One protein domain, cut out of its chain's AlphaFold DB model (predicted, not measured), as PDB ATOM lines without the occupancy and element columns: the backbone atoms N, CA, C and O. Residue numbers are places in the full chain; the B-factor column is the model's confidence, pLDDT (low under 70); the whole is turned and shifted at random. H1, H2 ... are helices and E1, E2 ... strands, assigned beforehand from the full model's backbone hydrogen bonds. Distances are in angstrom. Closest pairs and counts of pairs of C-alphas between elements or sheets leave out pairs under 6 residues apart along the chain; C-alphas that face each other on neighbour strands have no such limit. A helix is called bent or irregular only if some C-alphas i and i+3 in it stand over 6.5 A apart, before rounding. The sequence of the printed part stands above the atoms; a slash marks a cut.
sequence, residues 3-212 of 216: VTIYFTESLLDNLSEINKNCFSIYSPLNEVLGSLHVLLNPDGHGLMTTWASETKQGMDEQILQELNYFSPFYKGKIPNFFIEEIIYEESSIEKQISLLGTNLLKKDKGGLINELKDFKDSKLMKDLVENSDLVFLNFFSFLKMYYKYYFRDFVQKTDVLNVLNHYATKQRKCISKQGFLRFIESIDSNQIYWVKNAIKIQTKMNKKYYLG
ATOM      1  N   VAL A   3     122.960 115.306  63.230       71.19
ATOM      2  CA  VAL A   3     123.957 116.374  63.167       71.19
ATOM      3  C   VAL A   3     125.323 115.724  62.995       71.19
ATOM      4  O   VAL A   3     125.661 114.817  63.746       71.19
ATOM      5  N   THR A   4     126.081 116.137  61.982       71.75
ATOM      6  CA  THR A   4     127.447 115.647  61.741       71.75
ATOM      7  C   THR A   4     128.434 116.782  61.966       71.75
ATOM      8  O   THR A   4     128.282 117.838  61.358       71.75
ATOM      9  N   ILE A   5     129.430 116.571  62.817       71.12
ATOM     10  CA  ILE A   5     130.487 117.540  63.118       71.12
ATOM     11  C   ILE A   5     131.798 116.951  62.620       71.12
ATOM     12  O   ILE A   5     132.180 115.891  63.101       71.12
ATOM     13  N   TYR A   6     132.451 117.599  61.660       68.69
ATOM     14  CA  TYR A   6     133.735 117.181  61.103       68.69
ATOM     15  C   TYR A   6     134.885 117.919  61.787       68.69
ATOM     16  O   TYR A   6     134.817 119.134  61.960       68.69
ATOM     17  N   PHE A   7     135.946 117.186  62.111       65.69
ATOM     18  CA  PHE A   7     137.175 117.702  62.708       65.69
ATOM     19  C   PHE A   7     138.297 117.710  61.662       65.69
ATOM     20  O   PHE A   7     138.402 116.776  60.852       65.69
ATOM     21  N   THR A   8     139.120 118.760  61.652       64.75
ATOM     22  CA  THR A   8     140.356 118.803  60.853       64.75
ATOM     23  C   THR A   8     141.433 117.906  61.471       64.75
ATOM     24  O   THR A   8     141.403 117.626  62.669       64.75
ATOM     25  N   GLU A   9     142.407 117.461  60.669       61.16
ATOM     26  CA  GLU A   9     143.537 116.660  61.172       61.16
ATOM     27  C   GLU A   9     144.368 117.428  62.220       61.16
ATOM     28  O   GLU A   9     144.699 116.851  63.250       61.16
ATOM     29  N   SER A  10     144.573 118.747  62.067       57.94
ATOM     30  CA  SER A  10     145.294 119.553  63.075       57.94
ATOM     31  C   SER A  10     144.564 119.650  64.422       57.94
ATOM     32  O   SER A  10     145.195 119.686  65.478       57.94
ATOM     33  N   LEU A  11     143.226 119.632  64.421       56.38
ATOM     34  CA  LEU A  11     142.428 119.637  65.650       56.38
ATOM     35  C   LEU A  11     142.469 118.280  66.367       56.38
ATOM     36  O   LEU A  11     142.366 118.217  67.593       56.38
ATOM     37  N   LEU A  12     142.644 117.196  65.602       57.06
ATOM     38  CA  LEU A  12     142.905 115.857  66.131       57.06
ATOM     39  C   LEU A  12     144.333 115.732  66.698       57.06
ATOM     40  O   LEU A  12     144.561 114.948  67.614       57.06
ATOM     41  N   ASP A  13     145.285 116.541  66.241       52.31
ATOM     42  CA  ASP A  13     146.621 116.597  66.846       52.31
ATOM     43  C   ASP A  13     146.640 117.458  68.127       52.31
ATOM     44  O   ASP A  13     147.334 117.141  69.095       52.31
ATOM     45  N   ASN A  14     145.783 118.486  68.207       50.25
ATOM     46  CA  ASN A  14     145.609 119.353  69.383       50.25
ATOM     47  C   ASN A  14     144.735 118.763  70.513       50.25
ATOM     48  O   ASN A  14     144.446 119.441  71.503       50.25
ATOM     49  N   LEU A  15     144.382 117.471  70.450       51.50
ATOM     50  CA  LEU A  15     143.593 116.745  71.468       51.50
ATOM     51  C   LEU A  15     144.191 116.798  72.893       51.50
ATOM     52  O   LEU A  15     143.531 116.398  73.853       51.50
ATOM     53  N   SER A  16     145.407 117.325  73.073       47.34
ATOM     54  CA  SER A  16     145.979 117.645  74.387       47.34
ATOM     55  C   SER A  16     145.140 118.655  75.191       47.34
ATOM     56  O   SER A  16     145.040 118.520  76.411       47.34
ATOM     57  N   GLU A  17     144.460 119.604  74.538       52.31
ATOM     58  CA  GLU A  17     143.517 120.527  75.189       52.31
ATOM     59  C   GLU A  17     142.166 119.866  75.486       52.31
ATOM     60  O   GLU A  17     141.470 120.230  76.435       52.31
ATOM     61  N   ILE A  18     141.802 118.828  74.731       52.59
ATOM     62  CA  ILE A  18     140.580 118.070  74.994       52.59
ATOM     63  C   ILE A  18     140.796 117.054  76.123       52.59
ATOM     64  O   ILE A  18     139.903 116.875  76.943       52.59
ATOM     65  N   ASN A  19     142.001 116.490  76.267       53.00
ATOM     66  CA  ASN A  19     142.389 115.739  77.467       53.00
ATOM     67  C   ASN A  19     142.132 116.561  78.728       53.00
ATOM     68  O   ASN A  19     141.468 116.095  79.650       53.00
ATOM     69  N   LYS A  20     142.602 117.809  78.727       55.94
ATOM     70  CA  LYS A  20     142.350 118.777  79.790       55.94
ATOM     71  C   LYS A  20     140.834 118.927  80.051       55.94
ATOM     72  O   LYS A  20     140.391 118.720  81.176       55.94
ATOM     73  N   ASN A  21     140.012 119.132  79.020       58.97
ATOM     74  CA  ASN A  21     138.546 119.204  79.164       58.97
ATOM     75  C   ASN A  21     137.869 117.909  79.655       58.97
ATOM     76  O   ASN A  21     136.859 117.976  80.346       58.97
ATOM     77  N   CYS A  22     138.380 116.722  79.327       61.62
ATOM     78  CA  CYS A  22     137.814 115.473  79.845       61.62
ATOM     79  C   CYS A  22     138.042 115.337  81.355       61.62
ATOM     80  O   CYS A  22     137.165 114.855  82.070       61.62
ATOM     81  N   PHE A  23     139.193 115.794  81.852       64.56
ATOM     82  CA  PHE A  23     139.501 115.738  83.280       64.56
ATOM     83  C   PHE A  23     138.753 116.789  84.091       64.56
ATOM     84  O   PHE A  23     138.400 116.516  85.238       64.56
ATOM     85  N   SER A  24     138.448 117.948  83.502       68.88
ATOM     86  CA  SER A  24     137.684 118.981  84.201       68.88
ATOM     87  C   SER A  24     136.273 118.522  84.580       68.88
ATOM     88  O   SER A  24     135.777 118.924  85.627       68.88
ATOM     89  N   ILE A  25     135.667 117.608  83.811       71.06
ATOM     90  CA  ILE A  25     134.358 117.007  84.124       71.06
ATOM     91  C   ILE A  25     134.378 116.307  85.489       71.06
ATOM     92  O   ILE A  25     133.418 116.417  86.247       71.06
ATOM     93  N   TYR A  26     135.477 115.620  85.809       76.56
ATOM     94  CA  TYR A  26     135.626 114.854  87.050       76.56
ATOM     95  C   TYR A  26     136.392 115.607  88.136       76.56
ATOM     96  O   TYR A  26     136.876 115.002  89.090       76.56
ATOM     97  N   SER A  27     136.555 116.917  87.995       80.69
ATOM     98  CA  SER A  27     137.257 117.694  89.004       80.69
ATOM     99  C   SER A  27     136.368 117.959  90.226       80.69
ATOM    100  O   SER A  27     135.197 118.319  90.073       80.69
ATOM    101  N   PRO A  28     136.932 117.880  91.443       86.00
ATOM    102  CA  PRO A  28     136.259 118.308  92.661       86.00
ATOM    103  C   PRO A  28     135.689 119.739  92.601       86.00
ATOM    104  O   PRO A  28     134.593 119.987  93.094       86.00
ATOM    105  N   LEU A  29     136.391 120.690  91.978       87.25
ATOM    106  CA  LEU A  29     135.918 122.069  91.824       87.25
ATOM    107  C   LEU A  29     134.755 122.171  90.827       87.25
ATOM    108  O   LEU A  29     133.836 122.962  91.043       87.25
ATOM    109  N   ASN A  30     134.759 121.354  89.772       86.38
ATOM    110  CA  ASN A  30     133.622 121.260  88.855       86.38
ATOM    111  C   ASN A  30     132.369 120.747  89.580       86.38
ATOM    112  O   ASN A  30     131.285 121.289  89.383       86.38
ATOM    113  N   GLU A  31     132.529 119.780  90.484       88.75
ATOM    114  CA  GLU A  31     131.439 119.278  91.326       88.75
ATOM    115  C   GLU A  31     130.906 120.362  92.282       88.75
ATOM    116  O   GLU A  31     129.695 120.521  92.427       88.75
ATOM    117  N   VAL A  32     131.781 121.192  92.868       92.75
ATOM    118  CA  VAL A  32     131.354 122.354  93.673       92.75
ATOM    119  C   VAL A  32     130.506 123.320  92.838       92.75
ATOM    120  O   VAL A  32     129.412 123.690  93.262       92.75
ATOM    121  N   LEU A  33     130.965 123.711  91.646       91.69
ATOM    122  CA  LEU A  33     130.215 124.616  90.765       91.69
ATOM    123  C   LEU A  33     128.900 123.990  90.274       91.69
ATOM    124  O   LEU A  33     127.874 124.669  90.229       91.69
ATOM    125  N   GLY A  34     128.906 122.690  89.974       90.00
ATOM    126  CA  GLY A  34     127.709 121.924  89.634       90.00
ATOM    127  C   GLY A  34     126.697 121.895  90.778       90.00
ATOM    128  O   GLY A  34     125.509 122.122  90.565       90.00
ATOM    129  N   SER A  35     127.153 121.722  92.017       93.25
ATOM    130  CA  SER A  35     126.275 121.746  93.189       93.25
ATOM    131  C   SER A  35     125.607 123.119  93.384       93.25
ATOM    132  O   SER A  35     124.412 123.193  93.663       93.25
ATOM    133  N   LEU A  36     126.328 124.218  93.124       95.56
ATOM    134  CA  LEU A  36     125.770 125.576  93.134       95.56
ATOM    135  C   LEU A  36     124.730 125.777  92.024       95.56
ATOM    136  O   LEU A  36     123.687 126.391  92.255       95.56
ATOM    137  N   HIS A  37     124.976 125.221  90.834       92.56
ATOM    138  CA  HIS A  37     123.996 125.193  89.750       92.56
ATOM    139  C   HIS A  37     122.701 124.484  90.173       92.56
ATOM    140  O   HIS A  37     121.607 125.007  89.956       92.56
ATOM    141  N   VAL A  38     122.817 123.321  90.820       92.19
ATOM    142  CA  VAL A  38     121.662 122.567  91.324       92.19
ATOM    143  C   VAL A  38     120.881 123.385  92.358       92.19
ATOM    144  O   VAL A  38     119.654 123.430  92.292       92.19
ATOM    145  N   LEU A  39     121.556 124.100  93.264       94.12
ATOM    146  CA  LEU A  39     120.895 124.963  94.252       94.12
ATOM    147  C   LEU A  39     120.105 126.118  93.609       94.12
ATOM    148  O   LEU A  39     119.105 126.576  94.171       94.12
ATOM    149  N   LEU A  40     120.490 126.599  92.425       91.62
ATOM    150  CA  LEU A  40     119.702 127.611  91.713       91.62
ATOM    151  C   LEU A  40     118.390 127.053  91.149       91.62
ATOM    152  O   LEU A  40     117.407 127.790  91.094       91.62
ATOM    153  N   ASN A  41     118.366 125.785  90.732       86.31
ATOM    154  CA  ASN A  41     117.207 125.177  90.077       86.31
ATOM    155  C   ASN A  41     117.040 123.685  90.440       86.31
ATOM    156  O   ASN A  41     117.264 122.820  89.592       86.31
ATOM    157  N   PRO A  42     116.648 123.364  91.686       80.88
ATOM    158  CA  PRO A  42     116.666 121.994  92.198       80.88
ATOM    159  C   PRO A  42     115.659 121.060  91.513       80.88
ATOM    160  O   PRO A  42     115.917 119.859  91.411       80.88
ATOM    161  N   ASP A  43     114.545 121.588  91.000       76.38
ATOM    162  CA  ASP A  43     113.462 120.795  90.398       76.38
ATOM    163  C   ASP A  43     113.883 120.124  89.078       76.38
ATOM    164  O   ASP A  43     113.334 119.094  88.688       76.38
ATOM    165  N   GLY A  44     114.902 120.671  88.406       74.62
ATOM    166  CA  GLY A  44     115.471 120.100  87.184       74.62
ATOM    167  C   GLY A  44     116.426 118.920  87.409       74.62
ATOM    168  O   GLY A  44     116.819 118.281  86.436       74.62
ATOM    169  N   HIS A  45     116.802 118.628  88.661       79.06
ATOM    170  CA  HIS A  45     117.913 117.717  88.990       79.06
ATOM    171  C   HIS A  45     117.508 116.469  89.790       79.06
ATOM    172  O   HIS A  45     118.376 115.757  90.296       79.06
ATOM    173  N   GLY A  46     116.207 116.165  89.869       80.75
ATOM    174  CA  GLY A  46     115.643 114.887  90.327       80.75
ATOM    175  C   GLY A  46     116.234 114.339  91.631       80.75
ATOM    176  O   GLY A  46     115.820 114.712  92.723       80.75
ATOM    177  N   LEU A  47     117.211 113.430  91.519       77.31
ATOM    178  CA  LEU A  47     117.871 112.785  92.665       77.31
ATOM    179  C   LEU A  47     118.571 113.779  93.608       77.31
ATOM    180  O   LEU A  47     118.762 113.466  94.780       77.31
ATOM    181  N   MET A  48     118.925 114.972  93.121       84.38
ATOM    182  CA  MET A  48     119.550 116.021  93.932       84.38
ATOM    183  C   MET A  48     118.545 117.015  94.530       84.38
ATOM    184  O   MET A  48     118.940 117.867  95.325       84.38
ATOM    185  N   THR A  49     117.255 116.930  94.183       85.38
ATOM    186  CA  THR A  49     116.239 117.906  94.608       85.38
ATOM    187  C   THR A  49     116.092 117.951  96.129       85.38
ATOM    188  O   THR A  49     116.045 119.040  96.699       85.38
ATOM    189  N   THR A  50     116.084 116.793  96.803       87.88
ATOM    190  CA  THR A  50     115.989 116.719  98.272       87.88
ATOM    191  C   THR A  50     117.194 117.371  98.941       87.88
ATOM    192  O   THR A  50     117.016 118.297  99.729       87.88
ATOM    193  N   TRP A  51     118.413 116.962  98.562       92.31
ATOM    194  CA  TRP A  51     119.647 117.550  99.092       92.31
ATOM    195  C   TRP A  51     119.676 119.069  98.888       92.31
ATOM    196  O   TRP A  51     119.973 119.818  99.817       92.31
ATOM    197  N   ALA A  52     119.324 119.539  97.692       92.38
ATOM    198  CA  ALA A  52     119.352 120.956  97.369       92.38
ATOM    199  C   ALA A  52     118.301 121.759  98.150       92.38
ATOM    200  O   ALA A  52     118.594 122.862  98.610       92.38
ATOM    201  N   SER A  53     117.096 121.212  98.337       89.81
ATOM    202  CA  SER A  53     116.041 121.853  99.129       89.81
ATOM    203  C   SER A  53     116.453 121.997 100.596       89.81
ATOM    204  O   SER A  53     116.421 123.104 101.136       89.81
ATOM    205  N   GLU A  54     116.924 120.911 101.213       92.38
ATOM    206  CA  GLU A  54     117.389 120.898 102.605       92.38
ATOM    207  C   GLU A  54     118.585 121.836 102.808       92.38
ATOM    208  O   GLU A  54     118.617 122.623 103.754       92.38
ATOM    209  N   THR A  55     119.542 121.816 101.878       94.25
ATOM    210  CA  THR A  55     120.725 122.680 101.943       94.25
ATOM    211  C   THR A  55     120.336 124.156 101.862       94.25
ATOM    212  O   THR A  55     120.820 124.952 102.664       94.25
ATOM    213  N   LYS A  56     119.427 124.542 100.952       92.94
ATOM    214  CA  LYS A  56     118.954 125.936 100.852       92.94
ATOM    215  C   LYS A  56     118.190 126.397 102.085       92.94
ATOM    216  O   LYS A  56     118.299 127.566 102.430       92.94
ATOM    217  N   GLN A  57     117.430 125.517 102.739       92.19
ATOM    218  CA  GLN A  57     116.729 125.861 103.984       92.19
ATOM    219  C   GLN A  57     117.698 126.203 105.122       92.19
ATOM    220  O   GLN A  57     117.352 126.990 105.998       92.19
ATOM    221  N   GLY A  58     118.906 125.631 105.101       92.88
ATOM    222  CA  GLY A  58     119.964 125.946 106.058       92.88
ATOM    223  C   GLY A  58     120.769 127.209 105.738       92.88
ATOM    224  O   GLY A  58     121.550 127.634 106.586       92.88
ATOM    225  N   MET A  59     120.624 127.797 104.543       95.44
ATOM    226  CA  MET A  59     121.365 128.997 104.140       95.44
ATOM    227  C   MET A  59     120.700 130.266 104.669       95.44
ATOM    228  O   MET A  59     119.492 130.454 104.527       95.44
ATOM    229  N   ASP A  60     121.503 131.173 105.222       94.25
ATOM    230  CA  ASP A  60     121.029 132.510 105.568       94.25
ATOM    231  C   ASP A  60     120.812 133.394 104.323       94.25
ATOM    232  O   ASP A  60     121.191 133.062 103.193       94.25
ATOM    233  N   GLU A  61     120.175 134.546 104.537       95.19
ATOM    234  CA  GLU A  61     119.845 135.481 103.464       95.19
ATOM    235  C   GLU A  61     121.089 135.995 102.726       95.19
ATOM    236  O   GLU A  61     121.057 136.136 101.503       95.19
ATOM    237  N   GLN A  62     122.197 136.227 103.435       94.56
ATOM    238  CA  GLN A  62     123.430 136.712 102.823       94.56
ATOM    239  C   GLN A  62     123.990 135.668 101.852       94.56
ATOM    240  O   GLN A  62     124.328 136.000 100.714       94.56
ATOM    241  N   ILE A  63     124.031 134.397 102.255       95.44
ATOM    242  CA  ILE A  63     124.521 133.314 101.401       95.44
ATOM    243  C   ILE A  63     123.612 133.119 100.188       95.44
ATOM    244  O   ILE A  63     124.100 132.917  99.075       95.44
ATOM    245  N   LEU A  64     122.294 133.235 100.363       96.06
ATOM    246  CA  LEU A  64     121.348 133.177  99.248       96.06
ATOM    247  C   LEU A  64     121.529 134.355  98.276       96.06
ATOM    248  O   LEU A  64     121.399 134.177  97.061       96.06
ATOM    249  N   GLN A  65     121.847 135.551  98.772       96.81
ATOM    250  CA  GLN A  65     122.167 136.701  97.925       96.81
ATOM    251  C   GLN A  65     123.473 136.480  97.149       96.81
ATOM    252  O   GLN A  65     123.500 136.729  95.944       96.81
ATOM    253  N   GLU A  66     124.520 135.953  97.790       97.62
ATOM    254  CA  GLU A  66     125.791 135.615  97.131       97.62
ATOM    255  C   GLU A  66     125.612 134.511  96.073       97.62
ATOM    256  O   GLU A  66     126.108 134.647  94.949       97.62
ATOM    257  N   LEU A  67     124.820 133.475  96.372       97.31
ATOM    258  CA  LEU A  67     124.435 132.426  95.421       97.31
ATOM    259  C   LEU A  67     123.743 133.017  94.176       97.31
ATOM    260  O   LEU A  67     124.012 132.634  93.041       97.31
ATOM    261  N   ASN A  68     122.850 133.990  94.345       96.69
ATOM    262  CA  ASN A  68     122.211 134.620  93.189       96.69
ATOM    263  C   ASN A  68     123.160 135.571  92.445       96.69
ATOM    264  O   ASN A  68     123.171 135.588  91.211       96.69
ATOM    265  N   TYR A  69     123.977 136.331  93.176       98.00
ATOM    266  CA  TYR A  69     124.935 137.284  92.620       98.00
ATOM    267  C   TYR A  69     125.969 136.600  91.717       98.00
ATOM    268  O   TYR A  69     126.171 137.032  90.582       98.00
ATOM    269  N   PHE A  70     126.565 135.494  92.173       97.69
ATOM    270  CA  PHE A  70     127.562 134.747  91.400       97.69
ATOM    271  C   PHE A  70     126.960 133.789  90.366       97.69
ATOM    272  O   PHE A  70     127.711 133.147  89.629       97.69
ATOM    273  N   SER A  71     125.628 133.705  90.261       96.00
ATOM    274  CA  SER A  71     124.958 132.762  89.362       96.00
ATOM    275  C   SER A  71     125.452 132.773  87.909       96.00
ATOM    276  O   SER A  71     125.543 131.683  87.349       96.00
ATOM    277  N   PRO A  72     125.857 133.891  87.269       95.12
ATOM    278  CA  PRO A  72     126.415 133.835  85.913       95.12
ATOM    279  C   PRO A  72     127.614 132.885  85.737       95.12
ATOM    280  O   PRO A  72     127.825 132.388  84.637       95.12
ATOM    281  N   PHE A  73     128.374 132.582  86.797       93.56
ATOM    282  CA  PHE A  73     129.511 131.657  86.726       93.56
ATOM    283  C   PHE A  73     129.125 130.172  86.659       93.56
ATOM    284  O   PHE A  73     129.952 129.359  86.253       93.56
ATOM    285  N   TYR A  74     127.901 129.797  87.044       91.38
ATOM    286  CA  TYR A  74     127.481 128.387  87.125       91.38
ATOM    287  C   TYR A  74     126.027 128.124  86.711       91.38
ATOM    288  O   TYR A  74     125.604 126.978  86.623       91.38
ATOM    289  N   LYS A  75     125.224 129.145  86.412       88.19
ATOM    290  CA  LYS A  75     123.834 128.978  85.960       88.19
ATOM    291  C   LYS A  75     123.752 128.391  84.550       88.19
ATOM    292  O   LYS A  75     122.829 127.638  84.260       88.19
ATOM    293  N   GLY A  76     124.688 128.765  83.681       80.12
ATOM    294  CA  GLY A  76     124.836 128.216  82.335       80.12
ATOM    295  C   GLY A  76     125.953 127.177  82.268       80.12
ATOM    296  O   GLY A  76     126.225 126.464  83.230       80.12
ATOM    297  N   LYS A  77     126.639 127.118  81.124       77.75
ATOM    298  CA  LYS A  77     127.908 126.393  81.023       77.75
ATOM    299  C   LYS A  77     128.951 127.099  81.896       77.75
ATOM    300  O   LYS A  77     129.088 128.316  81.792       77.75
ATOM    301  N   ILE A  78     129.694 126.341  82.705       82.69
ATOM    302  CA  ILE A  78     130.842 126.870  83.456       82.69
ATOM    303  C   ILE A  78     131.821 127.510  82.455       82.69
ATOM    304  O   ILE A  78     132.222 126.830  81.503       82.69
ATOM    305  N   PRO A  79     132.190 128.795  82.628       83.19
ATOM    306  CA  PRO A  79     133.131 129.472  81.741       83.19
ATOM    307  C   PRO A  79     134.440 128.700  81.579       83.19
ATOM    308  O   PRO A  79     135.025 128.233  82.561       83.19
ATOM    309  N   ASN A  80     134.942 128.623  80.343       77.69
ATOM    310  CA  ASN A  80     136.222 127.974  80.040       77.69
ATOM    311  C   ASN A  80     137.369 128.644  80.809       77.69
ATOM    312  O   ASN A  80     138.337 127.987  81.186       77.69
ATOM    313  N   PHE A  81     137.204 129.932  81.112       80.81
ATOM    314  CA  PHE A  81     138.077 130.707  81.985       80.81
ATOM    315  C   PHE A  81     138.420 129.997  83.312       80.81
ATOM    316  O   PHE A  81     139.570 130.059  83.753       80.81
ATOM    317  N   PHE A  82     137.449 129.300  83.920       78.81
ATOM    318  CA  PHE A  82     137.647 128.514  85.143       78.81
ATOM    319  C   PHE A  82     138.127 127.090  84.857       78.81
ATOM    320  O   PHE A  82     138.868 126.529  85.661       78.81
ATOM    321  N   ILE A  83     137.725 126.509  83.721       71.88
ATOM    322  CA  ILE A  83     138.046 125.125  83.350       71.88
ATOM    323  C   ILE A  83     139.553 124.882  83.370       71.88
ATOM    324  O   ILE A  83     139.991 123.892  83.939       71.88
ATOM    325  N   GLU A  84     140.359 125.799  82.842       66.75
ATOM    326  CA  GLU A  84     141.823 125.666  82.859       66.75
ATOM    327  C   GLU A  84     142.417 125.463  84.265       66.75
ATOM    328  O   GLU A  84     143.394 124.731  84.410       66.75
ATOM    329  N   GLU A  85     141.804 126.045  85.298       69.38
ATOM    330  CA  GLU A  85     142.241 125.902  86.696       69.38
ATOM    331  C   GLU A  85     141.731 124.607  87.343       69.38
ATOM    332  O   GLU A  85     142.382 124.021  88.208       69.38
ATOM    333  N   ILE A  86     140.570 124.134  86.888       66.44
ATOM    334  CA  ILE A  86     139.917 122.889  87.315       66.44
ATOM    335  C   ILE A  86     140.767 121.655  86.934       66.44
ATOM    336  O   ILE A  86     140.692 120.614  87.583       66.44
ATOM    337  N   ILE A  87     141.622 121.773  85.915       59.66
ATOM    338  CA  ILE A  87     142.393 120.675  85.301       59.66
ATOM    339  C   ILE A  87     143.632 120.258  86.112       59.66
ATOM    340  O   ILE A  87     144.327 119.300  85.765       59.66
ATOM    341  N   TYR A  88     143.926 120.940  87.217       60.53
ATOM    342  CA  TYR A  88     145.042 120.564  88.076       60.53
ATOM    343  C   TYR A  88     144.796 119.185  88.719       60.53
ATOM    344  O   TYR A  88     143.707 118.946  89.241       60.53
ATOM    345  N   GLU A  89     145.804 118.295  88.738       64.69
ATOM    346  CA  GLU A  89     145.744 116.915  89.283       64.69
ATOM    347  C   GLU A  89     145.508 116.841  90.814       64.69
ATOM    348  O   GLU A  89     145.798 115.837  91.464       64.69
ATOM    349  N   GLU A  90     145.003 117.910  91.421       71.12
ATOM    350  CA  GLU A  90     144.733 118.004  92.844       71.12
ATOM    351  C   GLU A  90     143.349 117.435  93.174       71.12
ATOM    352  O   GLU A  90     142.329 117.879  92.654       71.12
ATOM    353  N   SER A  91     143.303 116.460  94.075       72.19
ATOM    354  CA  SER A  91     142.062 115.780  94.461       72.19
ATOM    355  C   SER A  91     141.323 116.462  95.620       72.19
ATOM    356  O   SER A  91     140.193 116.085  95.926       72.19
ATOM    357  N   SER A  92     141.925 117.473  96.257       84.31
ATOM    358  CA  SER A  92     141.290 118.264  97.321       84.31
ATOM    359  C   SER A  92     140.536 119.477  96.771       84.31
ATOM    360  O   SER A  92     141.110 120.333  96.092       84.31
ATOM    361  N   ILE A  93     139.265 119.595  97.168       88.38
ATOM    362  CA  ILE A  93     138.417 120.762  96.886       88.38
ATOM    363  C   ILE A  93     139.055 122.040  97.441       88.38
ATOM    364  O   ILE A  93     139.158 123.044  96.743       88.38
ATOM    365  N   GLU A  94     139.524 122.017  98.688       88.88
ATOM    366  CA  GLU A  94     140.081 123.185  99.375       88.88
ATOM    367  C   GLU A  94     141.308 123.740  98.655       88.88
ATOM    368  O   GLU A  94     141.481 124.961  98.536       88.88
ATOM    369  N   LYS A  95     142.166 122.844  98.165       86.50
ATOM    370  CA  LYS A  95     143.347 123.233  97.404       86.50
ATOM    371  C   LYS A  95     142.990 123.708  96.001       86.50
ATOM    372  O   LYS A  95     143.531 124.730  95.595       86.50
ATOM    373  N   GLN A  96     142.059 123.060  95.296       86.44
ATOM    374  CA  GLN A  96     141.597 123.557  93.994       86.44
ATOM    375  C   GLN A  96     140.940 124.939  94.107       86.44
ATOM    376  O   GLN A  96     141.251 125.821  93.313       86.44
ATOM    377  N   ILE A  97     140.121 125.183  95.138       89.50
ATOM    378  CA  ILE A  97     139.571 126.518  95.420       89.50
ATOM    379  C   ILE A  97     140.712 127.516  95.692       89.50
ATOM    380  O   ILE A  97     140.686 128.634  95.184       89.50
ATOM    381  N   SER A  98     141.737 127.125  96.459       85.62
ATOM    382  CA  SER A  98     142.910 127.976  96.746       85.62
ATOM    383  C   SER A  98     143.721 128.327  95.495       85.62
ATOM    384  O   SER A  98     144.077 129.492  95.325       85.62
ATOM    385  N   LEU A  99     143.953 127.358  94.608       83.38
ATOM    386  CA  LEU A  99     144.637 127.557  93.326       83.38
ATOM    387  C   LEU A  99     143.832 128.454  92.381       83.38
ATOM    388  O   LEU A  99     144.398 129.360  91.767       83.38
ATOM    389  N   LEU A 100     142.509 128.262  92.327       84.12
ATOM    390  CA  LEU A 100     141.604 129.132  91.579       84.12
ATOM    391  C   LEU A 100     141.807 130.595  92.008       84.12
ATOM    392  O   LEU A 100     142.089 131.455  91.178       84.12
ATOM    393  N   GLY A 101     141.765 130.870  93.315       80.81
ATOM    394  CA  GLY A 101     141.959 132.222  93.846       80.81
ATOM    395  C   GLY A 101     143.292 132.863  93.438       80.81
ATOM    396  O   GLY A 101     143.322 134.039  93.084       80.81
ATOM    397  N   THR A 102     144.394 132.107  93.435       80.88
ATOM    398  CA  THR A 102     145.716 132.649  93.072       80.88
ATOM    399  C   THR A 102     145.891 132.887  91.577       80.88
ATOM    400  O   THR A 102     146.591 133.825  91.187       80.88
ATOM    401  N   ASN A 103     145.285 132.045  90.741       81.88
ATOM    402  CA  ASN A 103     145.525 132.062  89.300       81.88
ATOM    403  C   ASN A 103     144.609 133.058  88.583       81.88
ATOM    404  O   ASN A 103     145.052 133.757  87.671       81.88
ATOM    405  N   LEU A 104     143.366 133.213  89.054       83.00
ATOM    406  CA  LEU A 104     142.406 134.137  88.448       83.00
ATOM    407  C   LEU A 104     142.804 135.614  88.564       83.00
ATOM    408  O   LEU A 104     142.464 136.405  87.686       83.00
ATOM    409  N   LEU A 105     143.547 135.987  89.611       82.31
ATOM    410  CA  LEU A 105     144.052 137.355  89.793       82.31
ATOM    411  C   LEU A 105     145.107 137.751  88.747       82.31
ATOM    412  O   LEU A 105     145.375 138.930  88.559       82.31
ATOM    413  N   LYS A 106     145.724 136.777  88.069       80.00
ATOM    414  CA  LYS A 106     146.804 137.011  87.097       80.00
ATOM    415  C   LYS A 106     146.360 136.848  85.643       80.00
ATOM    416  O   LYS A 106     147.158 137.084  84.739       80.00
ATOM    417  N   LYS A 107     145.123 136.404  85.415       82.38
ATOM    418  CA  LYS A 107     144.590 136.106  84.084       82.38
ATOM    419  C   LYS A 107     143.997 137.340  83.416       82.38
ATOM    420  O   LYS A 107     143.359 138.159  84.073       82.38
ATOM    421  N   ASP A 108     144.137 137.413  82.093       83.31
ATOM    422  CA  ASP A 108     143.381 138.368  81.284       83.31
ATOM    423  C   ASP A 108     141.889 138.018  81.309       83.31
ATOM    424  O   ASP A 108     141.485 136.890  81.023       83.31
ATOM    425  N   LYS A 109     141.063 139.003  81.652       85.88
ATOM    426  CA  LYS A 109     139.633 138.820  81.921       85.88
ATOM    427  C   LYS A 109     138.748 139.210  80.747       85.88
ATOM    428  O   LYS A 109     137.540 138.976  80.808       85.88
ATOM    429  N   GLY A 110     139.330 139.727  79.661       84.75
ATOM    430  CA  GLY A 110     138.597 140.002  78.425       84.75
ATOM    431  C   GLY A 110     137.878 138.757  77.891       84.75
ATOM    432  O   GLY A 110     136.710 138.828  77.504       84.75
ATOM    433  N   GLY A 111     138.532 137.592  77.976       83.62
ATOM    434  CA  GLY A 111     137.939 136.304  77.606       83.62
ATOM    435  C   GLY A 111     136.696 135.948  78.430       83.62
ATOM    436  O   GLY A 111     135.677 135.556  77.858       83.62
ATOM    437  N   LEU A 112     136.740 136.153  79.752       88.62
ATOM    438  CA  LEU A 112     135.609 135.879  80.644       88.62
ATOM    439  C   LEU A 112     134.409 136.786  80.347       88.62
ATOM    440  O   LEU A 112     133.282 136.302  80.272       88.62
ATOM    441  N   ILE A 113     134.640 138.088  80.152       90.12
ATOM    442  CA  ILE A 113     133.571 139.054  79.848       90.12
ATOM    443  C   ILE A 113     132.826 138.641  78.575       90.12
ATOM    444  O   ILE A 113     131.595 138.644  78.540       90.12
ATOM    445  N   ASN A 114     133.561 138.216  77.544       88.00
ATOM    446  CA  ASN A 114     132.965 137.744  76.297       88.00
ATOM    447  C   ASN A 114     132.171 136.434  76.477       88.00
ATOM    448  O   ASN A 114     131.107 136.266  75.880       88.00
ATOM    449  N   GLU A 115     132.652 135.510  77.313       86.06
ATOM    450  CA  GLU A 115     131.928 134.268  77.634       86.06
ATOM    451  C   GLU A 115     130.626 134.515  78.399       86.06
ATOM    452  O   GLU A 115     129.671 133.759  78.243       86.06
ATOM    453  N   LEU A 116     130.559 135.602  79.167       90.94
ATOM    454  CA  LEU A 116     129.402 135.974  79.979       90.94
ATOM    455  C   LEU A 116     128.487 137.017  79.313       90.94
ATOM    456  O   LEU A 116     127.652 137.618  79.988       90.94
ATOM    457  N   LYS A 117     128.597 137.225  77.996       89.44
ATOM    458  CA  LYS A 117     127.824 138.239  77.249       89.44
ATOM    459  C   LYS A 117     126.301 138.147  77.435       89.44
ATOM    460  O   LYS A 117     125.621 139.170  77.413       89.44
ATOM    461  N   ASP A 118     125.770 136.946  77.659       90.19
ATOM    462  CA  ASP A 118     124.332 136.723  77.862       90.19
ATOM    463  C   ASP A 118     123.857 137.213  79.246       90.19
ATOM    464  O   ASP A 118     122.664 137.377  79.482       90.19
ATOM    465  N   PHE A 119     124.797 137.513  80.148       92.00
ATOM    466  CA  PHE A 119     124.573 138.084  81.478       92.00
ATOM    467  C   PHE A 119     125.011 139.551  81.568       92.00
ATOM    468  O   PHE A 119     125.271 140.048  82.667       92.00
ATOM    469  N   LYS A 120     125.107 140.256  80.432       90.94
ATOM    470  CA  LYS A 120     125.625 141.634  80.365       90.94
ATOM    471  C   LYS A 120     124.928 142.624  81.306       90.94
ATOM    472  O   LYS A 120     125.577 143.525  81.820       90.94
ATOM    473  N   ASP A 121     123.637 142.421  81.558       93.44
ATOM    474  CA  ASP A 121     122.810 143.311  82.382       93.44
ATOM    475  C   ASP A 121     122.845 142.931  83.879       93.44
ATOM    476  O   ASP A 121     122.164 143.537  84.705       93.44
ATOM    477  N   SER A 122     123.624 141.909  84.254       95.44
ATOM    478  CA  SER A 122     123.769 141.484  85.648       95.44
ATOM    479  C   SER A 122     124.675 142.424  86.446       95.44
ATOM    480  O   SER A 122     125.643 142.983  85.928       95.44
ATOM    481  N   LYS A 123     124.414 142.529  87.758       96.50
ATOM    482  CA  LYS A 123     125.292 143.262  88.683       96.50
ATOM    483  C   LYS A 123     126.723 142.710  88.661       96.50
ATOM    484  O   LYS A 123     127.667 143.486  88.630       96.50
ATOM    485  N   LEU A 124     126.872 141.385  88.595       96.94
ATOM    486  CA  LEU A 124     128.178 140.734  88.493       96.94
ATOM    487  C   LEU A 124     128.973 141.228  87.280       96.94
ATOM    488  O   LEU A 124     130.160 141.492  87.412       96.94
ATOM    489  N   MET A 125     128.342 141.362  86.105       95.50
ATOM    490  CA  MET A 125     129.047 141.841  84.914       95.50
ATOM    491  C   MET A 125     129.546 143.273  85.094       95.50
ATOM    492  O   MET A 125     130.691 143.572  84.761       95.50
ATOM    493  N   LYS A 126     128.702 144.149  85.648       95.69
ATOM    494  CA  LYS A 126     129.096 145.524  85.957       95.69
ATOM    495  C   LYS A 126     130.311 145.542  86.893       95.69
ATOM    496  O   LYS A 126     131.318 146.165  86.572       95.69
ATOM    497  N   ASP A 127     130.242 144.789  87.986       96.75
ATOM    498  CA  ASP A 127     131.313 144.731  88.980       96.75
ATOM    499  C   ASP A 127     132.590 144.071  88.414       96.75
ATOM    500  O   ASP A 127     133.696 144.450  88.790       96.75
ATOM    501  N   LEU A 128     132.473 143.119  87.477       94.56
ATOM    502  CA  LEU A 128     133.618 142.524  86.773       94.56
ATOM    503  C   LEU A 128     134.350 143.551  85.905       94.56
ATOM    504  O   LEU A 128     135.579 143.563  85.888       94.56
ATOM    505  N   VAL A 129     133.616 144.406  85.193       93.56
ATOM    506  CA  VAL A 129     134.213 145.473  84.375       93.56
ATOM    507  C   VAL A 129     134.870 146.535  85.259       93.56
ATOM    508  O   VAL A 129     135.947 147.022  84.924       93.56
ATOM    509  N   GLU A 130     134.252 146.875  86.392       94.94
ATOM    510  CA  GLU A 130     134.754 147.905  87.309       94.94
ATOM    511  C   GLU A 130     135.939 147.426  88.162       94.94
ATOM    512  O   GLU A 130     136.957 148.112  88.253       94.94
ATOM    513  N   ASN A 131     135.820 146.263  88.807       94.06
ATOM    514  CA  ASN A 131     136.842 145.700  89.686       94.06
ATOM    515  C   ASN A 131     136.735 144.170  89.789       94.06
ATOM    516  O   ASN A 131     136.344 143.583  90.802       94.06
ATOM    517  N   SER A 132     137.149 143.512  88.719       92.38
ATOM    518  CA  SER A 132     137.188 142.054  88.637       92.38
ATOM    519  C   SER A 132     138.019 141.344  89.718       92.38
ATOM    520  O   SER A 132     137.744 140.181  90.009       92.38
ATOM    521  N   ASP A 133     139.061 141.966  90.280       91.69
ATOM    522  CA  ASP A 133     139.871 141.338  91.338       91.69
ATOM    523  C   ASP A 133     139.065 141.208  92.624       91.69
ATOM    524  O   ASP A 133     139.034 140.134  93.227       91.69
ATOM    525  N   LEU A 134     138.333 142.260  92.997       93.62
ATOM    526  CA  LEU A 134     137.425 142.214  94.137       93.62
ATOM    527  C   LEU A 134     136.308 141.185  93.922       93.62
ATOM    528  O   LEU A 134     136.003 140.419  94.837       93.62
ATOM    529  N   VAL A 135     135.745 141.109  92.709       95.38
ATOM    530  CA  VAL A 135     134.748 140.080  92.371       95.38
ATOM    531  C   VAL A 135     135.312 138.677  92.592       95.38
ATOM    532  O   VAL A 135     134.647 137.846  93.208       95.38
ATOM    533  N   PHE A 136     136.538 138.401  92.142       93.44
ATOM    534  CA  PHE A 136     137.152 137.085  92.321       93.44
ATOM    535  C   PHE A 136     137.538 136.780  93.764       93.44
ATOM    536  O   PHE A 136     137.348 135.646  94.198       93.44
ATOM    537  N   LEU A 137     138.018 137.763  94.527       93.12
ATOM    538  CA  LEU A 137     138.273 137.592  95.959       93.12
ATOM    539  C   LEU A 137     136.985 137.241  96.712       93.12
ATOM    540  O   LEU A 137     136.976 136.307  97.519       93.12
ATOM    541  N   ASN A 138     135.888 137.931  96.401       95.38
ATOM    542  CA  ASN A 138     134.585 137.659  97.000       95.38
ATOM    543  C   ASN A 138     134.048 136.292  96.564       95.38
ATOM    544  O   ASN A 138     133.594 135.521  97.405       95.38
ATOM    545  N   PHE A 139     134.172 135.948  95.279       95.50
ATOM    546  CA  PHE A 139     133.758 134.641  94.770       95.50
ATOM    547  C   PHE A 139     134.531 133.502  95.439       95.50
ATOM    548  O   PHE A 139     133.951 132.507  95.865       95.50
ATOM    549  N   PHE A 140     135.840 133.664  95.599       92.62
ATOM    550  CA  PHE A 140     136.690 132.711  96.299       92.62
ATOM    551  C   PHE A 140     136.292 132.534  97.768       92.62
ATOM    552  O   PHE A 140     136.224 131.405  98.264       92.62
ATOM    553  N   SER A 141     136.017 133.640  98.465       94.19
ATOM    554  CA  SER A 141     135.529 133.610  99.845       94.19
ATOM    555  C   SER A 141     134.201 132.854  99.942       94.19
ATOM    556  O   SER A 141     134.067 131.945 100.766       94.19
ATOM    557  N   PHE A 142     133.270 133.152  99.030       96.75
ATOM    558  CA  PHE A 142     131.991 132.462  98.907       96.75
ATOM    559  C   PHE A 142     132.177 130.957  98.685       96.75
ATOM    560  O   PHE A 142     131.620 130.168  99.440       96.75
ATOM    561  N   LEU A 143     133.020 130.532  97.734       95.62
ATOM    562  CA  LEU A 143     133.284 129.109  97.479       95.62
ATOM    563  C   LEU A 143     133.842 128.383  98.708       95.62
ATOM    564  O   LEU A 143     133.401 127.278  99.028       95.62
ATOM    565  N   LYS A 144     134.797 128.998  99.419       94.69
ATOM    566  CA  LYS A 144     135.372 128.424 100.645       94.69
ATOM    567  C   LYS A 144     134.328 128.246 101.737       94.69
ATOM    568  O   LYS A 144     134.287 127.199 102.383       94.69
ATOM    569  N   MET A 145     133.519 129.277 101.957       95.62
ATOM    570  CA  MET A 145     132.455 129.279 102.951       95.62
ATOM    571  C   MET A 145     131.384 128.246 102.581       95.62
ATOM    572  O   MET A 145     131.078 127.373 103.395       95.62
ATOM    573  N   TYR A 146     130.911 128.270 101.333       96.88
ATOM    574  CA  TYR A 146     129.908 127.351 100.811       96.88
ATOM    575  C   TYR A 146     130.336 125.897 101.004       96.88
ATOM    576  O   TYR A 146     129.623 125.100 101.618       96.88
ATOM    577  N   TYR A 147     131.543 125.566 100.541       95.12
ATOM    578  CA  TYR A 147     132.060 124.219 100.684       95.12
ATOM    579  C   TYR A 147     132.147 123.812 102.158       95.12
ATOM    580  O   TYR A 147     131.627 122.762 102.528       95.12
ATOM    581  N   LYS A 148     132.738 124.659 103.012       95.06
ATOM    582  CA  LYS A 148     132.957 124.348 104.430       95.06
ATOM    583  C   LYS A 148     131.662 124.048 105.187       95.06
ATOM    584  O   LYS A 148     131.682 123.146 106.022       95.06
ATOM    585  N   TYR A 149     130.598 124.811 104.942       94.88
ATOM    586  CA  TYR A 149     129.389 124.764 105.770       94.88
ATOM    587  C   TYR A 149     128.217 124.007 105.143       94.88
ATOM    588  O   TYR A 149     127.377 123.516 105.886       94.88
ATOM    589  N   TYR A 150     128.162 123.880 103.815       94.50
ATOM    590  CA  TYR A 150     126.978 123.345 103.131       94.50
ATOM    591  C   TYR A 150     127.269 122.126 102.252       94.50
ATOM    592  O   TYR A 150     126.407 121.263 102.110       94.50
ATOM    593  N   PHE A 151     128.474 122.014 101.682       94.12
ATOM    594  CA  PHE A 151     128.776 120.934 100.732       94.12
ATOM    595  C   PHE A 151     129.680 119.831 101.292       94.12
ATOM    596  O   PHE A 151     129.577 118.677 100.880       94.12
ATOM    597  N   ARG A 152     130.548 120.144 102.260       93.19
ATOM    598  CA  ARG A 152     131.533 119.200 102.806       93.19
ATOM    599  C   ARG A 152     130.898 117.918 103.342       93.19
ATOM    600  O   ARG A 152     131.392 116.832 103.049       93.19
ATOM    601  N   ASP A 153     129.804 118.034 104.086       91.56
ATOM    602  CA  ASP A 153     129.107 116.879 104.657       91.56
ATOM    603  C   ASP A 153     128.538 115.966 103.568       91.56
ATOM    604  O   ASP A 153     128.635 114.743 103.673       91.56
ATOM    605  N   PHE A 154     127.980 116.546 102.501       90.94
ATOM    606  CA  PHE A 154     127.516 115.787 101.342       90.94
ATOM    607  C   PHE A 154     128.676 115.033 100.688       90.94
ATOM    608  O   PHE A 154     128.575 113.829 100.451       90.94
ATOM    609  N   VAL A 155     129.802 115.715 100.465       90.38
ATOM    610  CA  VAL A 155     131.004 115.128  99.861       90.38
ATOM    611  C   VAL A 155     131.522 113.942 100.682       90.38
ATOM    612  O   VAL A 155     131.857 112.901 100.119       90.38
ATOM    613  N   GLN A 156     131.549 114.074 102.010       89.00
ATOM    614  CA  GLN A 156     132.010 113.016 102.914       89.00
ATOM    615  C   GLN A 156     131.044 111.828 102.986       89.00
ATOM    616  O   GLN A 156     131.492 110.687 103.070       89.00
ATOM    617  N   LYS A 157     129.728 112.072 102.949       89.88
ATOM    618  CA  LYS A 157     128.705 111.015 103.045       89.88
ATOM    619  C   LYS A 157     128.523 110.224 101.752       89.88
ATOM    620  O   LYS A 157     128.151 109.057 101.812       89.88
ATOM    621  N   THR A 158     128.741 110.853 100.600       86.69
ATOM    622  CA  THR A 158     128.477 110.246  99.280       86.69
ATOM    623  C   THR A 158     129.707 109.632  98.620       86.69
ATOM    624  O   THR A 158     129.583 109.014  97.566       86.69
ATOM    625  N   ASP A 159     130.887 109.800  99.219       85.25
ATOM    626  CA  ASP A 159     132.172 109.357  98.667       85.25
ATOM    627  C   ASP A 159     132.448 109.875  97.238       85.25
ATOM    628  O   ASP A 159     133.182 109.274  96.446       85.25
ATOM    629  N   VAL A 160     131.851 111.023  96.890       85.69
ATOM    630  CA  VAL A 160     131.856 111.563  95.524       85.69
ATOM    631  C   VAL A 160     133.274 111.768  94.991       85.69
ATOM    632  O   VAL A 160     133.540 111.463  93.834       85.69
ATOM    633  N   LEU A 161     134.231 112.179  95.831       85.00
ATOM    634  CA  LEU A 161     135.619 112.384  95.398       85.00
ATOM    635  C   LEU A 161     136.288 111.092  94.928       85.00
ATOM    636  O   LEU A 161     137.032 111.113  93.948       85.00
ATOM    637  N   ASN A 162     136.027 109.960  95.584       85.31
ATOM    638  CA  ASN A 162     136.577 108.677  95.152       85.31
ATOM    639  C   ASN A 162     135.952 108.228  93.831       85.31
ATOM    640  O   ASN A 162     136.666 107.742  92.952       85.31
ATOM    641  N   VAL A 163     134.647 108.453  93.657       86.06
ATOM    642  CA  VAL A 163     133.943 108.186  92.397       86.06
ATOM    643  C   VAL A 163     134.533 109.028  91.262       86.06
ATOM    644  O   VAL A 163     134.924 108.482  90.227       86.06
ATOM    645  N   LEU A 164     134.678 110.338  91.469       83.81
ATOM    646  CA  LEU A 164     135.274 111.258  90.500       83.81
ATOM    647  C   LEU A 164     136.710 110.843  90.139       83.81
ATOM    648  O   LEU A 164     137.025 110.670  88.960       83.81
ATOM    649  N   ASN A 165     137.555 110.565  91.137       83.00
ATOM    650  CA  ASN A 165     138.934 110.109  90.928       83.00
ATOM    651  C   ASN A 165     139.009 108.774  90.176       83.00
ATOM    652  O   ASN A 165     139.882 108.588  89.319       83.00
ATOM    653  N   HIS A 166     138.104 107.838  90.474       85.00
ATOM    654  CA  HIS A 166     138.021 106.557  89.781       85.00
ATOM    655  C   HIS A 166     137.765 106.765  88.287       85.00
ATOM    656  O   HIS A 166     138.506 106.229  87.453       85.00
ATOM    657  N   TYR A 167     136.758 107.568  87.937       81.88
ATOM    658  CA  TYR A 167     136.422 107.836  86.541       81.88
ATOM    659  C   TYR A 167     137.500 108.657  85.834       81.88
ATOM    660  O   TYR A 167     137.916 108.258  84.746       81.88
ATOM    661  N   ALA A 168     138.043 109.702  86.466       79.31
ATOM    662  CA  ALA A 168     139.168 110.466  85.925       79.31
ATOM    663  C   ALA A 168     140.360 109.552  85.590       79.31
ATOM    664  O   ALA A 168     140.902 109.578  84.482       79.31
ATOM    665  N   THR A 169     140.726 108.657  86.514       81.00
ATOM    666  CA  THR A 169     141.820 107.692  86.327       81.00
ATOM    667  C   THR A 169     141.509 106.682  85.226       81.00
ATOM    668  O   THR A 169     142.382 106.347  84.419       81.00
ATOM    669  N   LYS A 170     140.273 106.171  85.175       82.31
ATOM    670  CA  LYS A 170     139.825 105.231  84.140       82.31
ATOM    671  C   LYS A 170     139.932 105.863  82.753       82.31
ATOM    672  O   LYS A 170     140.485 105.235  81.848       82.31
ATOM    673  N   GLN A 171     139.476 107.106  82.602       77.38
ATOM    674  CA  GLN A 171     139.579 107.846  81.346       77.38
ATOM    675  C   GLN A 171     141.030 108.127  80.969       77.38
ATOM    676  O   GLN A 171     141.427 107.829  79.844       77.38
ATOM    677  N   ARG A 172     141.863 108.568  81.924       76.81
ATOM    678  CA  ARG A 172     143.300 108.790  81.700       76.81
ATOM    679  C   ARG A 172     143.984 107.544  81.153       76.81
ATOM    680  O   ARG A 172     144.711 107.627  80.171       76.81
ATOM    681  N   LYS A 173     143.715 106.385  81.761       79.56
ATOM    682  CA  LYS A 173     144.266 105.094  81.323       79.56
ATOM    683  C   LYS A 173     143.777 104.690  79.933       79.56
ATOM    684  O   LYS A 173     144.538 104.073  79.194       79.56
ATOM    685  N   CYS A 174     142.525 104.985  79.590       76.00
ATOM    686  CA  CYS A 174     141.983 104.700  78.262       76.00
ATOM    687  C   CYS A 174     142.669 105.570  77.205       76.00
ATOM    688  O   CYS A 174     143.280 105.031  76.285       76.00
ATOM    689  N   ILE A 175     142.678 106.890  77.407       75.31
ATOM    690  CA  ILE A 175     143.320 107.860  76.515       75.31
ATOM    691  C   ILE A 175     144.806 107.527  76.338       75.31
ATOM    692  O   ILE A 175     145.284 107.454  75.209       75.31
ATOM    693  N   SER A 176     145.534 107.262  77.428       74.88
ATOM    694  CA  SER A 176     146.974 106.982  77.361       74.88
ATOM    695  C   SER A 176     147.305 105.680  76.629       74.88
ATOM    696  O   SER A 176     148.392 105.554  76.078       74.88
ATOM    697  N   LYS A 177     146.413 104.681  76.670       79.12
ATOM    698  CA  LYS A 177     146.649 103.362  76.062       79.12
ATOM    699  C   LYS A 177     146.124 103.246  74.637       79.12
ATOM    700  O   LYS A 177     146.696 102.505  73.850       79.12
ATOM    701  N   GLN A 178     145.002 103.891  74.340       76.38
ATOM    702  CA  GLN A 178     144.238 103.666  73.109       76.38
ATOM    703  C   GLN A 178     144.160 104.919  72.228       76.38
ATOM    704  O   GLN A 178     143.725 104.832  71.081       76.38
ATOM    705  N   GLY A 179     144.602 106.069  72.737       69.94
ATOM    706  CA  GLY A 179     144.457 107.357  72.075       69.94
ATOM    707  C   GLY A 179     143.061 107.948  72.256       69.94
ATOM    708  O   GLY A 179     142.089 107.268  72.593       69.94
ATOM    709  N   PHE A 180     142.960 109.253  72.024       66.69
ATOM    710  CA  PHE A 180     141.738 110.015  72.260       66.69
ATOM    711  C   PHE A 180     140.581 109.596  71.335       66.69
ATOM    712  O   PHE A 180     139.442 109.501  71.783       66.69
ATOM    713  N   LEU A 181     140.866 109.246  70.074       65.44
ATOM    714  CA  LEU A 181     139.854 108.752  69.131       65.44
ATOM    715  C   LEU A 181     139.140 107.498  69.671       65.44
ATOM    716  O   LEU A 181     137.914 107.449  69.714       65.44
ATOM    717  N   ARG A 182     139.910 106.513  70.152       68.00
ATOM    718  CA  ARG A 182     139.365 105.286  70.753       68.00
ATOM    719  C   ARG A 182     138.639 105.552  72.062       68.00
ATOM    720  O   ARG A 182     137.643 104.894  72.342       68.00
ATOM    721  N   PHE A 183     139.114 106.517  72.849       70.38
ATOM    722  CA  PHE A 183     138.407 106.946  74.047       70.38
ATOM    723  C   PHE A 183     137.008 107.466  73.708       70.38
ATOM    724  O   PHE A 183     136.049 106.989  74.312       70.38
ATOM    725  N   ILE A 184     136.845 108.356  72.723       64.31
ATOM    726  CA  ILE A 184     135.500 108.840  72.390       64.31
ATOM    727  C   ILE A 184     134.634 107.742  71.756       64.31
ATOM    728  O   ILE A 184     133.453 107.665  72.075       64.31
ATOM    729  N   GLU A 185     135.202 106.848  70.939       64.44
ATOM    730  CA  GLU A 185     134.489 105.642  70.472       64.44
ATOM    731  C   GLU A 185     133.996 104.756  71.633       64.44
ATOM    732  O   GLU A 185     133.005 104.048  71.481       64.44
ATOM    733  N   SER A 186     134.669 104.793  72.790       66.44
ATOM    734  CA  SER A 186     134.294 104.027  73.987       66.44
ATOM    735  C   SER A 186     133.234 104.700  74.865       66.44
ATOM    736  O   SER A 186     132.719 104.061  75.784       66.44
ATOM    737  N   ILE A 187     132.916 105.980  74.626       63.59
ATOM    738  CA  ILE A 187     131.844 106.673  75.344       63.59
ATOM    739  C   ILE A 187     130.520 106.138  74.802       63.59
ATOM    740  O   ILE A 187     130.069 106.518  73.725       63.59
ATOM    741  N   ASP A 188     129.916 105.227  75.559       53.00
ATOM    742  CA  ASP A 188     128.680 104.557  75.180       53.00
ATOM    743  C   ASP A 188     127.505 105.550  75.198       53.00
ATOM    744  O   ASP A 188     127.049 106.007  76.250       53.00
ATOM    745  N   SER A 189     127.040 105.938  74.012       59.53
ATOM    746  CA  SER A 189     125.810 106.698  73.825       59.53
ATOM    747  C   SER A 189     125.148 106.263  72.530       59.53
ATOM    748  O   SER A 189     125.637 106.538  71.437       59.53
ATOM    749  N   ASN A 190     123.956 105.675  72.636       55.81
ATOM    750  CA  ASN A 190     123.147 105.275  71.477       55.81
ATOM    751  C   ASN A 190     122.789 106.452  70.545       55.81
ATOM    752  O   ASN A 190     122.271 106.237  69.453       55.81
ATOM    753  N   GLN A 191     123.026 107.695  70.977       54.59
ATOM    754  CA  GLN A 191     122.746 108.911  70.219       54.59
ATOM    755  C   GLN A 191     124.005 109.601  69.683       54.59
ATOM    756  O   GLN A 191     123.859 110.503  68.864       54.59
ATOM    757  N   ILE A 192     125.216 109.224  70.112       62.56
ATOM    758  CA  ILE A 192     126.472 109.884  69.723       62.56
ATOM    759  C   ILE A 192     127.462 108.817  69.264       62.56
ATOM    760  O   ILE A 192     127.863 107.968  70.047       62.56
ATOM    761  N   TYR A 193     127.881 108.864  68.003       61.94
ATOM    762  CA  TYR A 193     128.801 107.870  67.448       61.94
ATOM    763  C   TYR A 193     129.754 108.483  66.424       61.94
ATOM    764  O   TYR A 193     129.408 109.423  65.705       61.94
ATOM    765  N   TRP A 194     130.972 107.948  66.347       60.78
ATOM    766  CA  TRP A 194     132.006 108.433  65.433       60.78
ATOM    767  C   TRP A 194     131.969 107.737  64.081       60.78
ATOM    768  O   TRP A 194     131.743 106.534  63.970       60.78
ATOM    769  N   VAL A 195     132.238 108.511  63.031       64.00
ATOM    770  CA  VAL A 195     132.501 107.999  61.689       64.00
ATOM    771  C   VAL A 195     133.710 108.732  61.127       64.00
ATOM    772  O   VAL A 195     133.593 109.875  60.688       64.00
ATOM    773  N   LYS A 196     134.863 108.053  61.099       71.81
ATOM    774  CA  LYS A 196     136.149 108.612  60.648       71.81
ATOM    775  C   LYS A 196     136.517 109.872  61.447       71.81
ATOM    776  O   LYS A 196     136.734 109.777  62.644       71.81
ATOM    777  N   ASN A 197     136.544 111.038  60.804       65.75
ATOM    778  CA  ASN A 197     136.870 112.335  61.395       65.75
ATOM    779  C   ASN A 197     135.624 113.129  61.819       65.75
ATOM    780  O   ASN A 197     135.666 114.357  61.835       65.75
ATOM    781  N   ALA A 198     134.499 112.464  62.095       61.47
ATOM    782  CA  ALA A 198     133.269 113.152  62.456       61.47
ATOM    783  C   ALA A 198     132.499 112.507  63.610       61.47
ATOM    784  O   ALA A 198     132.320 111.288  63.635       61.47
ATOM    785  N   ILE A 199     131.941 113.344  64.490       72.69
ATOM    786  CA  ILE A 199     130.903 112.951  65.449       72.69
ATOM    787  C   ILE A 199     129.548 113.056  64.766       72.69
ATOM    788  O   ILE A 199     129.205 114.085  64.179       72.69
ATOM    789  N   LYS A 200     128.746 112.005  64.888       71.06
ATOM    790  CA  LYS A 200     127.340 111.996  64.507       71.06
ATOM    791  C   LYS A 200     126.473 111.956  65.751       71.06
ATOM    792  O   LYS A 200     126.599 111.052  66.566       71.06
ATOM    793  N   ILE A 201     125.577 112.931  65.860       74.56
ATOM    794  CA  ILE A 201     124.589 113.026  66.931       74.56
ATOM    795  C   ILE A 201     123.210 112.788  66.329       74.56
ATOM    796  O   ILE A 201     122.762 113.540  65.458       74.56
ATOM    797  N   GLN A 202     122.526 111.740  66.768       68.38
ATOM    798  CA  GLN A 202     121.163 111.440  66.362       68.38
ATOM    799  C   GLN A 202     120.205 112.409  67.061       68.38
ATOM    800  O   GLN A 202     120.117 112.462  68.282       68.38
ATOM    801  N   THR A 203     119.494 113.217  66.278       67.31
ATOM    802  CA  THR A 203     118.608 114.272  66.791       67.31
ATOM    803  C   THR A 203     117.418 114.498  65.848       67.31
ATOM    804  O   THR A 203     117.278 113.841  64.809       67.31
ATOM    805  N   LYS A 204     116.519 115.418  66.213       68.81
ATOM    806  CA  LYS A 204     115.372 115.858  65.397       68.81
ATOM    807  C   LYS A 204     115.763 116.836  64.282       68.81
ATOM    808  O   LYS A 204     114.899 117.291  63.548       68.81
ATOM    809  N   MET A 205     117.047 117.174  64.156       62.41
ATOM    810  CA  MET A 205     117.578 118.077  63.133       62.41
ATOM    811  C   MET A 205     118.594 117.376  62.229       62.41
ATOM    812  O   MET A 205     119.237 116.407  62.633       62.41
ATOM    813  N   ASN A 206     118.769 117.888  61.011       75.75
ATOM    814  CA  ASN A 206     119.802 117.443  60.078       75.75
ATOM    815  C   ASN A 206     120.716 118.629  59.737       75.75
ATOM    816  O   ASN A 206     120.299 119.522  59.003       75.75
ATOM    817  N   LYS A 207     121.932 118.675  60.299       74.31
ATOM    818  CA  LYS A 207     122.908 119.755  60.048       74.31
ATOM    819  C   LYS A 207     124.333 119.215  59.972       74.31
ATOM    820  O   LYS A 207     124.644 118.188  60.566       74.31
ATOM    821  N   LYS A 208     125.198 119.920  59.244       76.94
ATOM    822  CA  LYS A 208     126.634 119.637  59.179       76.94
ATOM    823  C   LYS A 208     127.411 120.837  59.706       76.94
ATOM    824  O   LYS A 208     127.093 121.960  59.327       76.94
ATOM    825  N   TYR A 209     128.404 120.571  60.541       72.25
ATOM    826  CA  TYR A 209     129.340 121.551  61.081       72.25
ATOM    827  C   TYR A 209     130.763 121.088  60.776       72.25
ATOM    828  O   TYR A 209     131.028 119.886  60.752       72.25
ATOM    829  N   TYR A 210     131.657 122.034  60.540       70.38
ATOM    830  CA  TYR A 210     133.086 121.797  60.385       70.38
ATOM    831  C   TYR A 210     133.754 122.630  61.467       70.38
ATOM    832  O   TYR A 210     133.410 123.798  61.588       70.38
ATOM    833  N   LEU A 211     134.595 122.006  62.287       62.03
ATOM    834  CA  LEU A 211     135.347 122.685  63.336       62.03
ATOM    835  C   LEU A 211     136.821 122.712  62.928       62.03
ATOM    836  O   LEU A 211     137.460 121.657  62.849       62.03
ATOM    837  N   GLY A 212     137.325 123.911  62.632       65.00
ATOM    838  CA  GLY A 212     138.752 124.214  62.508       65.00
ATOM    839  C   GLY A 212     139.360 124.736  63.815       65.00
ATOM    840  O   GLY A 212     138.728 124.708  64.872       65.00
TER     841      GLY A 212
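What this domain is: This is residues 3 to 212 of the 216 residues of an uncharacterized protein of Streptococcus vestibularis F0396 (UniProt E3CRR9). The model has two lobes: a large one of crossed helices, H3 to H9b, with H3 in its middle, and a small four-stranded sheet at the far end. Two helices, H2 and the longer H10, run side by side in opposite ways between the lobes, and H1 lies by the sheet's end. The printed part has 210 residues with ten named helices and four named strands, in the order E1, H1 to H10, E2, E3, E4; the class is mixed, helices and strands. The mixed sheet runs E2 E3 E1 E4. The whole is compact, with a radius of gyration of the C-alphas of 18.8 A and spans of 53 by 40 by 36 A.

Where its parts are: E1, residues 3 to 7, begins at C-alpha 3 (123.957, 116.374, 63.167). H1 is residues 9 to 13, H2 16 to 25, 15.2 A long, H3 28 to 40, 19.0 A, and H4 42 to 57, irregular with C-alphas 44 and 47 9.5 A apart. H5 is residues 61 to 69, H6 80 to 86, H7 93 to 104, 16.3 A, and H8 110 to 115. H9, residues 123 to 158, was assigned as one helix by its hydrogen bonds but is bent, with C-alphas 130 and 133 9.2 A apart. Its arms are H9a, 123 to 130, and H9b, 133 to 158, 34.1 A and irregular, with C-alphas 150 and 153 7.0 A apart. H10, residues 160 to 185, spans 25.9 A and is irregular, with C-alphas 177 and 180 9.1 A apart. E2 is 192 to 195, E3 198 to 202, and E4 207 to 211, ending at C-alpha 211 (135.347, 122.685, 63.336).

How they stand to each other: H3 is the hub, touching H4, H5, H6, H7 and H9b; its closest C-alphas to H4 are Leu 39 and Ala 52, 5.3 A. H7 and H9b touch at a shallow tilt of 15 degrees, opposite ways, closest at Gly 101 and Phe 140, 5.8 A. H6 touches H8, closest at Phe 81 and Leu 112, 5.9 A. H8 and H9a, a hairpin, only just touch, with 3 pairs of C-alphas within 8 A. H2 and H10 touch at a shallow tilt of 30 degrees, closest at Phe 23 and Ala 168, 5.9 A. H10 only grazes the sheet, with residues 181 to 185. H1 touches no helix. E1 and E4 are parallel, with N 6 and O 209 2.8 A apart; E3 and E1 are antiparallel, with N 5 and O 199 2.8 A apart; the hairpin E2 and E3 has N 195 and O 198 2.8 A apart. Every O i to N i+4 pair is within hydrogen-bond range in H1, H3, H5, H7, H8 and H9a; the counts are 5 of 6 in H2, 6 of 12 in H4, 2 of 3 in H6, and 19 of 22 in both H9b and H10.

The domain as a whole: The C-alphas farthest apart, of Glu 61 and Lys 196, are 53.1 A apart. The printed part has no cut and no long link. Mean pLDDT of the printed part is 80.9; 49 residues are under 70, among them 6 to 24 and 184 to 195.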